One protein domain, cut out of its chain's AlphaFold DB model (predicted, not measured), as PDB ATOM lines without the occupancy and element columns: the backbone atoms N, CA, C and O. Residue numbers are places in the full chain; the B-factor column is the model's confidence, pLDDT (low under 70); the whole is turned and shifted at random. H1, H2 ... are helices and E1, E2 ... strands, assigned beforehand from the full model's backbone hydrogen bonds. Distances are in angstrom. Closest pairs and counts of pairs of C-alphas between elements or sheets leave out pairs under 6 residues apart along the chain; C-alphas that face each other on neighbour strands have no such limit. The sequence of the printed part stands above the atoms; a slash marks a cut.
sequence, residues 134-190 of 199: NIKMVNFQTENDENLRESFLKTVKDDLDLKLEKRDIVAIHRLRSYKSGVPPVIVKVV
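This is residues 134 to 190 of the 199 residues of an uncharacterized protein of Mytilus galloprovincialis (UniProt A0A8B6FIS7). A small sheet of three antiparallel strands has one helix, H1, which packs on it with residues 148 to 153 only, while the rest of H1 runs on past the sheet. The loop of residues 175 to 184, between the hairpin strands E2 and E3, reaches to one end of the long axis, and the link after H1 lies toward the other. The printed part has 57 residues with one named helix and three named strands, in the order E1, H1, E2, E3; the sheet's order is E1, E3, E2. The class is mixed, helices and strands, with under half of the residues, 28, in named elements. The whole is compact, with a radius of gyration of the C-alphas of 11.3 A, yet elongated in outline, spanning 33 by 21 by 20 A.

Find C-alpha 134 at (-13.129, -33.717, -29.187); from there E1 runs through residues 134 to 137. Look next at C-alpha 148, at (0.707, -32.969, -34.105), where H1 begins; it takes residues 148 to 160 and measures 17.1 A from first to last C-alpha. E2 follows at residues 169 to 174, 14.2 A long. E3 takes residues 185 to 189, 12.7 A long, and ends at C-alpha 189, (-9.013, -34.815, -24.556).

Start with the sheet, where E3 is the inner strand and E1 and E2 are the edge strands. E1 and E3 are antiparallel at 149 degrees; look at N 135 and O 187, 2.8 A apart and within hydrogen-bond range. E2 and E3 form a hairpin, antiparallel at 169 degrees, with N 188 and O 171 within hydrogen-bond range at 2.8 A. E1, H1 and E2 make a split strand-helix-strand unit, two strands that run the same way with E3 between them in the sheet, and its crossover is right-handed. H1 is on the sheet but only grazes it, with its residues 148 to 153. Its closest C-alphas to E2 are those of Arg 149 and Ile 172, 6.6 A apart. H1 and E3 are near each other, with 6 pairs of C-alphas within 10 A. In H1 every O i to N i+4 pair is within hydrogen-bond range.

The two C-alphas farthest apart are those of Lys 163 and Lys 179, at 33.6 A, while the first and last printed C-alphas, of Asn 134 and Val 190, are 9.2 A apart. The printed part has no cut. The links E1 to H1, H1 to E2 and E2 to E3 are short, with 10, 8 and 10 residues. The mean pLDDT of the printed part is 81.5; look for values under 70 at residue 144 and residues 177 to 180.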
ATOM      1  N   ASN A 134     -13.886 -33.814 -27.951       83.31
ATOM      2  CA  ASN A 134     -13.129 -33.717 -29.187       83.31
ATOM      3  C   ASN A 134     -13.031 -32.248 -29.605       83.31
ATOM      4  O   ASN A 134     -14.030 -31.612 -29.934       83.31
ATOM      5  N   ILE A 135     -11.813 -31.716 -29.639       84.31
ATOM      6  CA  ILE A 135     -11.510 -30.381 -30.149       84.31
ATOM      7  C   ILE A 135     -11.167 -30.516 -31.631       84.31
ATOM      8  O   ILE A 135     -10.285 -31.289 -32.005       84.31
ATOM      9  N   LYS A 136     -11.865 -29.768 -32.487       86.56
ATOM     10  CA  LYS A 136     -11.590 -29.716 -33.926       86.56
ATOM     11  C   LYS A 136     -10.815 -28.445 -34.252       86.56
ATOM     12  O   LYS A 136     -11.361 -27.353 -34.144       86.56
ATOM     13  N   MET A 137      -9.580 -28.597 -34.711       84.31
ATOM     14  CA  MET A 137      -8.761 -27.485 -35.186       84.31
ATOM     15  C   MET A 137      -8.896 -27.341 -36.697       84.31
ATOM     16  O   MET A 137      -8.675 -28.295 -37.449       84.31
ATOM     17  N   VAL A 138      -9.265 -26.145 -37.140       84.12
ATOM     18  CA  VAL A 138      -9.396 -25.786 -38.555       84.12
ATOM     19  C   VAL A 138      -8.187 -24.938 -38.951       84.12
ATOM     20  O   VAL A 138      -7.702 -24.163 -38.135       84.12
ATOM     21  N   ASN A 139      -7.695 -25.093 -40.184       81.62
ATOM     22  CA  ASN A 139      -6.525 -24.372 -40.711       81.62
ATOM     23  C   ASN A 139      -5.223 -24.584 -39.912       81.62
ATOM     24  O   ASN A 139      -4.331 -23.739 -39.937       81.62
ATOM     25  N   PHE A 140      -5.097 -25.719 -39.220       84.19
ATOM     26  CA  PHE A 140      -3.867 -26.086 -38.523       84.19
ATOM     27  C   PHE A 140      -2.796 -26.485 -39.542       84.19
ATOM     28  O   PHE A 140      -2.950 -27.518 -40.200       84.19
ATOM     29  N   GLN A 141      -1.771 -25.643 -39.701       81.00
ATOM     30  CA  GLN A 141      -0.755 -25.740 -40.758       81.00
ATOM     31  C   GLN A 141      -0.126 -27.134 -40.830       81.00
ATOM     32  O   GLN A 141       0.068 -27.774 -39.803       81.00
ATOM     33  N   THR A 142       0.145 -27.613 -42.044       76.12
ATOM     34  CA  THR A 142       0.759 -28.930 -42.273       76.12
ATOM     35  C   THR A 142       2.262 -28.769 -42.458       76.12
ATOM     36  O   THR A 142       2.690 -28.002 -43.318       76.12
ATOM     37  N   GLU A 143       3.049 -29.535 -41.709       79.19
ATOM     38  CA  GLU A 143       4.508 -29.592 -41.836       79.19
ATOM     39  C   GLU A 143       4.955 -30.991 -42.297       79.19
ATOM     40  O   GLU A 143       4.231 -31.977 -42.135       79.19
ATOM     41  N   ASN A 144       6.143 -31.090 -42.904       64.88
ATOM     42  CA  ASN A 144       6.749 -32.386 -43.222       64.88
ATOM     43  C   ASN A 144       7.265 -33.021 -41.919       64.88
ATOM     44  O   ASN A 144       8.014 -32.373 -41.198       64.88
ATOM     45  N   ASP A 145       6.879 -34.272 -41.646       74.25
ATOM     46  CA  ASP A 145       7.161 -35.000 -40.388       74.25
ATOM     47  C   ASP A 145       6.511 -34.376 -39.133       74.25
ATOM     48  O   ASP A 145       7.123 -34.144 -38.093       74.25
ATOM     49  N   GLU A 146       5.222 -34.057 -39.253       74.00
ATOM     50  CA  GLU A 146       4.469 -33.327 -38.239       74.00
ATOM     51  C   GLU A 146       4.284 -34.091 -36.912       74.00
ATOM     52  O   GLU A 146       3.568 -35.097 -36.833       74.00
ATOM     53  N   ASN A 147       4.790 -33.519 -35.815       84.06
ATOM     54  CA  ASN A 147       4.414 -33.924 -34.461       84.06
ATOM     55  C   ASN A 147       3.183 -33.146 -33.969       84.06
ATOM     56  O   ASN A 147       3.276 -32.214 -33.166       84.06
ATOM     57  N   LEU A 148       2.004 -33.582 -34.421       85.25
ATOM     58  CA  LEU A 148       0.707 -32.969 -34.105       85.25
ATOM     59  C   LEU A 148       0.506 -32.684 -32.609       85.25
ATOM     60  O   LEU A 148      -0.086 -31.672 -32.237       85.25
ATOM     61  N   ARG A 149       0.979 -33.585 -31.739       86.12
ATOM     62  CA  ARG A 149       0.774 -33.486 -30.289       86.12
ATOM     63  C   ARG A 149       1.572 -32.333 -29.683       86.12
ATOM     64  O   ARG A 149       1.064 -31.658 -28.794       86.12
ATOM     65  N   GLU A 150       2.803 -32.122 -30.130       86.31
ATOM     66  CA  GLU A 150       3.657 -31.042 -29.620       86.31
ATOM     67  C   GLU A 150       3.242 -29.689 -30.181       86.31
ATOM     68  O   GLU A 150       3.115 -28.735 -29.412       86.31
ATOM     69  N   SER A 151       2.928 -29.630 -31.477       85.31
ATOM     70  CA  SER A 151       2.427 -28.414 -32.115       85.31
ATOM     71  C   SER A 151       1.117 -27.951 -31.473       85.31
ATOM     72  O   SER A 151       0.975 -26.773 -31.165       85.31
ATOM     73  N   PHE A 152       0.197 -28.872 -31.165       85.94
ATOM     74  CA  PHE A 152      -1.035 -28.541 -30.445       85.94
ATOM     75  C   PHE A 152      -0.773 -27.972 -29.044       85.94
ATOM     76  O   PHE A 152      -1.354 -26.953 -28.681       85.94
ATOM     77  N   LEU A 153       0.104 -28.601 -28.254       84.75
ATOM     78  CA  LEU A 153       0.426 -28.123 -26.903       84.75
ATOM     79  C   LEU A 153       1.077 -26.741 -26.920       84.75
ATOM     80  O   LEU A 153       0.787 -25.923 -26.050       84.75
ATOM     81  N   LYS A 154       1.927 -26.482 -27.916       84.94
ATOM     82  CA  LYS A 154       2.530 -25.170 -28.130       84.94
ATOM     83  C   LYS A 154       1.461 -24.128 -28.456       84.94
ATOM     84  O   LYS A 154       1.374 -23.139 -27.746       84.94
ATOM     85  N   THR A 155       0.594 -24.390 -29.435       84.44
ATOM     86  CA  THR A 155      -0.518 -23.494 -29.797       84.44
ATOM     87  C   THR A 155      -1.431 -23.198 -28.608       84.44
ATOM     88  O   THR A 155      -1.769 -22.049 -28.363       84.44
ATOM     89  N   VAL A 156      -1.810 -24.206 -27.819       84.12
ATOM     90  CA  VAL A 156      -2.687 -23.987 -26.656       84.12
ATOM     91  C   VAL A 156      -1.998 -23.171 -25.555       84.12
ATOM     92  O   VAL A 156      -2.649 -22.363 -24.895       84.12
ATOM     93  N   LYS A 157      -0.693 -23.354 -25.354       84.31
ATOM     94  CA  LYS A 157       0.065 -22.579 -24.369       84.31
ATOM     95  C   LYS A 157       0.300 -21.139 -24.830       84.31
ATOM     96  O   LYS A 157       0.128 -20.227 -24.033       84.31
ATOM     97  N   ASP A 158       0.686 -20.955 -26.089       84.00
ATOM     98  CA  ASP A 158       1.086 -19.659 -26.639       84.00
ATOM     99  C   ASP A 158      -0.137 -18.769 -26.934       84.00
ATOM    100  O   ASP A 158      -0.113 -17.583 -26.613       84.00
ATOM    101  N   ASP A 159      -1.223 -19.339 -27.477       82.81
ATOM    102  CA  ASP A 159      -2.397 -18.566 -27.916       82.81
ATOM    103  C   ASP A 159      -3.518 -18.497 -26.864       82.81
ATOM    104  O   ASP A 159      -4.321 -17.564 -26.886       82.81
ATOM    105  N   LEU A 160      -3.620 -19.488 -25.963       78.94
ATOM    106  CA  LEU A 160      -4.726 -19.597 -24.995       78.94
ATOM    107  C   LEU A 160      -4.281 -19.551 -23.522       78.94
ATOM    108  O   LEU A 160      -5.147 -19.563 -22.650       78.94
ATOM    109  N   ASP A 161      -2.973 -19.519 -23.234       79.44
ATOM    110  CA  ASP A 161      -2.383 -19.557 -21.878       79.44
ATOM    111  C   ASP A 161      -2.913 -20.708 -20.992       79.44
ATOM    112  O   ASP A 161      -3.018 -20.620 -19.767       79.44
ATOM    113  N   LEU A 162      -3.267 -21.838 -21.612       79.06
ATOM    114  CA  LEU A 162      -3.764 -23.017 -20.903       79.06
ATOM    115  C   LEU A 162      -2.643 -24.037 -20.688       79.06
ATOM    116  O   LEU A 162      -1.955 -24.465 -21.616       79.06
ATOM    117  N   LYS A 163      -2.494 -24.496 -19.440       77.31
ATOM    118  CA  LYS A 163      -1.557 -25.569 -19.077       77.31
ATOM    119  C   LYS A 163      -2.185 -26.935 -19.357       77.31
ATOM    120  O   LYS A 163      -2.844 -27.504 -18.494       77.31
ATOM    121  N   LEU A 164      -1.967 -27.452 -20.565       80.19
ATOM    122  CA  LEU A 164      -2.264 -28.842 -20.922       80.19
ATOM    123  C   LEU A 164      -0.993 -29.692 -20.900       80.19
ATOM    124  O   LEU A 164       0.062 -29.262 -21.372       80.19
ATOM    125  N   GLU A 165      -1.094 -30.922 -20.403       82.06
ATOM    126  CA  GLU A 165      -0.006 -31.896 -20.465       82.06
ATOM    127  C   GLU A 165      -0.222 -32.912 -21.594       82.06
ATOM    128  O   GLU A 165      -1.343 -33.199 -22.016       82.06
ATOM    129  N   LYS A 166       0.862 -33.566 -22.044       81.38
ATOM    130  CA  LYS A 166       0.784 -34.668 -23.027       81.38
ATOM    131  C   LYS A 166      -0.172 -35.790 -22.585       81.38
ATOM    132  O   LYS A 166      -0.722 -36.483 -23.437       81.38
ATOM    133  N   ARG A 167      -0.358 -35.966 -21.271       83.56
ATOM    134  CA  ARG A 167      -1.238 -36.973 -20.653       83.56
ATOM    135  C   ARG A 167      -2.725 -36.657 -20.821       83.56
ATOM    136  O   ARG A 167      -3.531 -37.581 -20.805       83.56
ATOM    137  N   ASP A 168      -3.080 -35.389 -21.022       82.12
ATOM    138  CA  ASP A 168      -4.469 -34.958 -21.192       82.12
ATOM    139  C   ASP A 168      -4.990 -35.200 -22.623       82.12
ATOM    140  O   ASP A 168      -6.191 -35.100 -22.871       82.12
ATOM    141  N   ILE A 169      -4.109 -35.563 -23.568       85.88
ATOM    142  CA  ILE A 169      -4.443 -35.840 -24.974       85.88
ATOM    143  C   ILE A 169      -4.482 -37.351 -25.211       85.88
ATOM    144  O   ILE A 169      -3.443 -38.000 -25.372       85.88
ATOM    145  N   VAL A 170      -5.688 -37.903 -25.326       86.44
ATOM    146  CA  VAL A 170      -5.921 -39.333 -25.579       86.44
ATOM    147  C   VAL A 170      -5.505 -39.711 -26.997       86.44
ATOM    148  O   VAL A 170      -4.784 -40.685 -27.202       86.44
ATOM    149  N   ALA A 171      -5.946 -38.934 -27.982       86.25
ATOM    150  CA  ALA A 171      -5.658 -39.180 -29.387       86.25
ATOM    151  C   ALA A 171      -5.612 -37.861 -30.153       86.25
ATOM    152  O   ALA A 171      -6.349 -36.930 -29.840       86.25
ATOM    153  N   ILE A 172      -4.757 -37.793 -31.167       88.94
ATOM    154  CA  ILE A 172      -4.680 -36.656 -32.076       88.94
ATOM    155  C   ILE A 172      -4.369 -37.164 -33.476       88.94
ATOM    156  O   ILE A 172      -3.437 -37.943 -33.663       88.94
ATOM    157  N   HIS A 173      -5.181 -36.775 -34.453       87.56
ATOM    158  CA  HIS A 173      -4.955 -37.141 -35.846       87.56
ATOM    159  C   HIS A 173      -5.641 -36.162 -36.799       87.56
ATOM    160  O   HIS A 173      -6.646 -35.527 -36.466       87.56
ATOM    161  N   ARG A 174      -5.125 -36.080 -38.028       86.19
ATOM    162  CA  ARG A 174      -5.798 -35.379 -39.126       86.19
ATOM    163  C   ARG A 174      -6.956 -36.203 -39.677       86.19
ATOM    164  O   ARG A 174      -6.921 -37.438 -39.689       86.19
ATOM    165  N   LEU A 175      -7.995 -35.521 -40.146       83.19
ATOM    166  CA  LEU A 175      -9.087 -36.152 -40.878       83.19
ATOM    167  C   LEU A 175      -8.659 -36.429 -42.324       83.19
ATOM    168  O   LEU A 175      -8.342 -35.510 -43.066       83.19
ATOM    169  N   ARG A 176      -8.671 -37.705 -42.734       72.56
ATOM    170  CA  ARG A 176      -8.185 -38.142 -44.060       72.56
ATOM    171  C   ARG A 176      -9.085 -37.730 -45.231       72.56
ATOM    172  O   ARG A 176      -8.617 -37.669 -46.358       72.56
ATOM    173  N   SER A 177     -10.364 -37.461 -44.980       63.31
ATOM    174  CA  SER A 177     -11.347 -37.135 -46.017       63.31
ATOM    175  C   SER A 177     -11.713 -35.651 -45.960       63.31
ATOM    176  O   SER A 177     -12.717 -35.283 -45.345       63.31
ATOM    177  N   TYR A 178     -10.906 -34.794 -46.591       68.88
ATOM    178  CA  TYR A 178     -11.195 -33.365 -46.725       68.88
ATOM    179  C   TYR A 178     -11.115 -32.941 -48.196       68.88
ATOM    180  O   TYR A 178     -10.127 -33.216 -48.868       68.88
ATOM    181  N   LYS A 179     -12.195 -32.336 -48.715       65.38
ATOM    182  CA  LYS A 179     -12.405 -32.142 -50.163       65.38
ATOM    183  C   LYS A 179     -11.524 -31.045 -50.783       65.38
ATOM    184  O   LYS A 179     -11.267 -31.109 -51.976       65.38
ATOM    185  N   SER A 180     -11.096 -30.043 -50.009       65.81
ATOM    186  CA  SER A 180     -10.191 -28.973 -50.460       65.81
ATOM    187  C   SER A 180      -9.658 -28.173 -49.265       65.81
ATOM    188  O   SER A 180     -10.439 -27.831 -48.380       65.81
ATOM    189  N   GLY A 181      -8.357 -27.862 -49.242       74.31
ATOM    190  CA  GLY A 181      -7.682 -27.117 -48.169       74.31
ATOM    191  C   GLY A 181      -6.945 -27.996 -47.151       74.31
ATOM    192  O   GLY A 181      -6.858 -29.213 -47.305       74.31
ATOM    193  N   VAL A 182      -6.396 -27.372 -46.103       80.75
ATOM    194  CA  VAL A 182      -5.648 -28.073 -45.046       80.75
ATOM    195  C   VAL A 182      -6.605 -28.943 -44.216       80.75
ATOM    196  O   VAL A 182      -7.548 -28.403 -43.628       80.75
ATOM    197  N   PRO A 183      -6.399 -30.276 -44.142       83.38
ATOM    198  CA  PRO A 183      -7.302 -31.151 -43.411       83.38
ATOM    199  C   PRO A 183      -7.327 -30.816 -41.914       83.38
ATOM    200  O   PRO A 183      -6.260 -30.688 -41.304       83.38
ATOM    201  N   PRO A 184      -8.516 -30.715 -41.294       86.56
ATOM    202  CA  PRO A 184      -8.626 -30.392 -39.878       86.56
ATOM    203  C   PRO A 184      -8.044 -31.498 -38.989       86.56
ATOM    204  O   PRO A 184      -8.092 -32.687 -39.327       86.56
ATOM    205  N   VAL A 185      -7.542 -31.097 -37.822       87.25
ATOM    206  CA  VAL A 185      -7.050 -31.999 -36.771       87.25
ATOM    207  C   VAL A 185      -8.159 -32.209 -35.749       87.25
ATOM    208  O   VAL A 185      -8.792 -31.247 -35.318       87.25
ATOM    209  N   ILE A 186      -8.399 -33.458 -35.351       87.56
ATOM    210  CA  ILE A 186      -9.237 -33.769 -34.190       87.56
ATOM    211  C   ILE A 186      -8.329 -34.171 -33.036       87.56
ATOM    212  O   ILE A 186      -7.502 -35.073 -33.173       87.56
ATOM    213  N   VAL A 187      -8.519 -33.511 -31.898       87.44
ATOM    214  CA  VAL A 187      -7.845 -33.802 -30.634       87.44
ATOM    215  C   VAL A 187      -8.873 -34.326 -29.645       87.44
ATOM    216  O   VAL A 187      -9.797 -33.608 -29.275       87.44
ATOM    217  N   LYS A 188      -8.712 -35.567 -29.194       87.00
ATOM    218  CA  LYS A 188      -9.511 -36.138 -28.112       87.00
ATOM    219  C   LYS A 188      -8.829 -35.862 -26.780       87.00
ATOM    220  O   LYS A 188      -7.720 -36.352 -26.549       87.00
ATOM    221  N   VAL A 189      -9.498 -35.127 -25.905       84.94
ATOM    222  CA  VAL A 189      -9.013 -34.815 -24.556       84.94
ATOM    223  C   VAL A 189      -9.615 -35.761 -23.518       84.94
ATOM    224  O   VAL A 189     -10.682 -36.343 -23.721       84.94
ATOM    225  N   VAL A 190      -8.910 -35.964 -22.406       82.44
ATOM    226  CA  VAL A 190      -9.426 -36.737 -21.268       82.44
ATOM    227  C   VAL A 190     -10.607 -35.987 -20.640       82.44
ATOM    228  O   VAL A 190     -10.580 -34.766 -20.506       82.44
TER     229      VAL A 190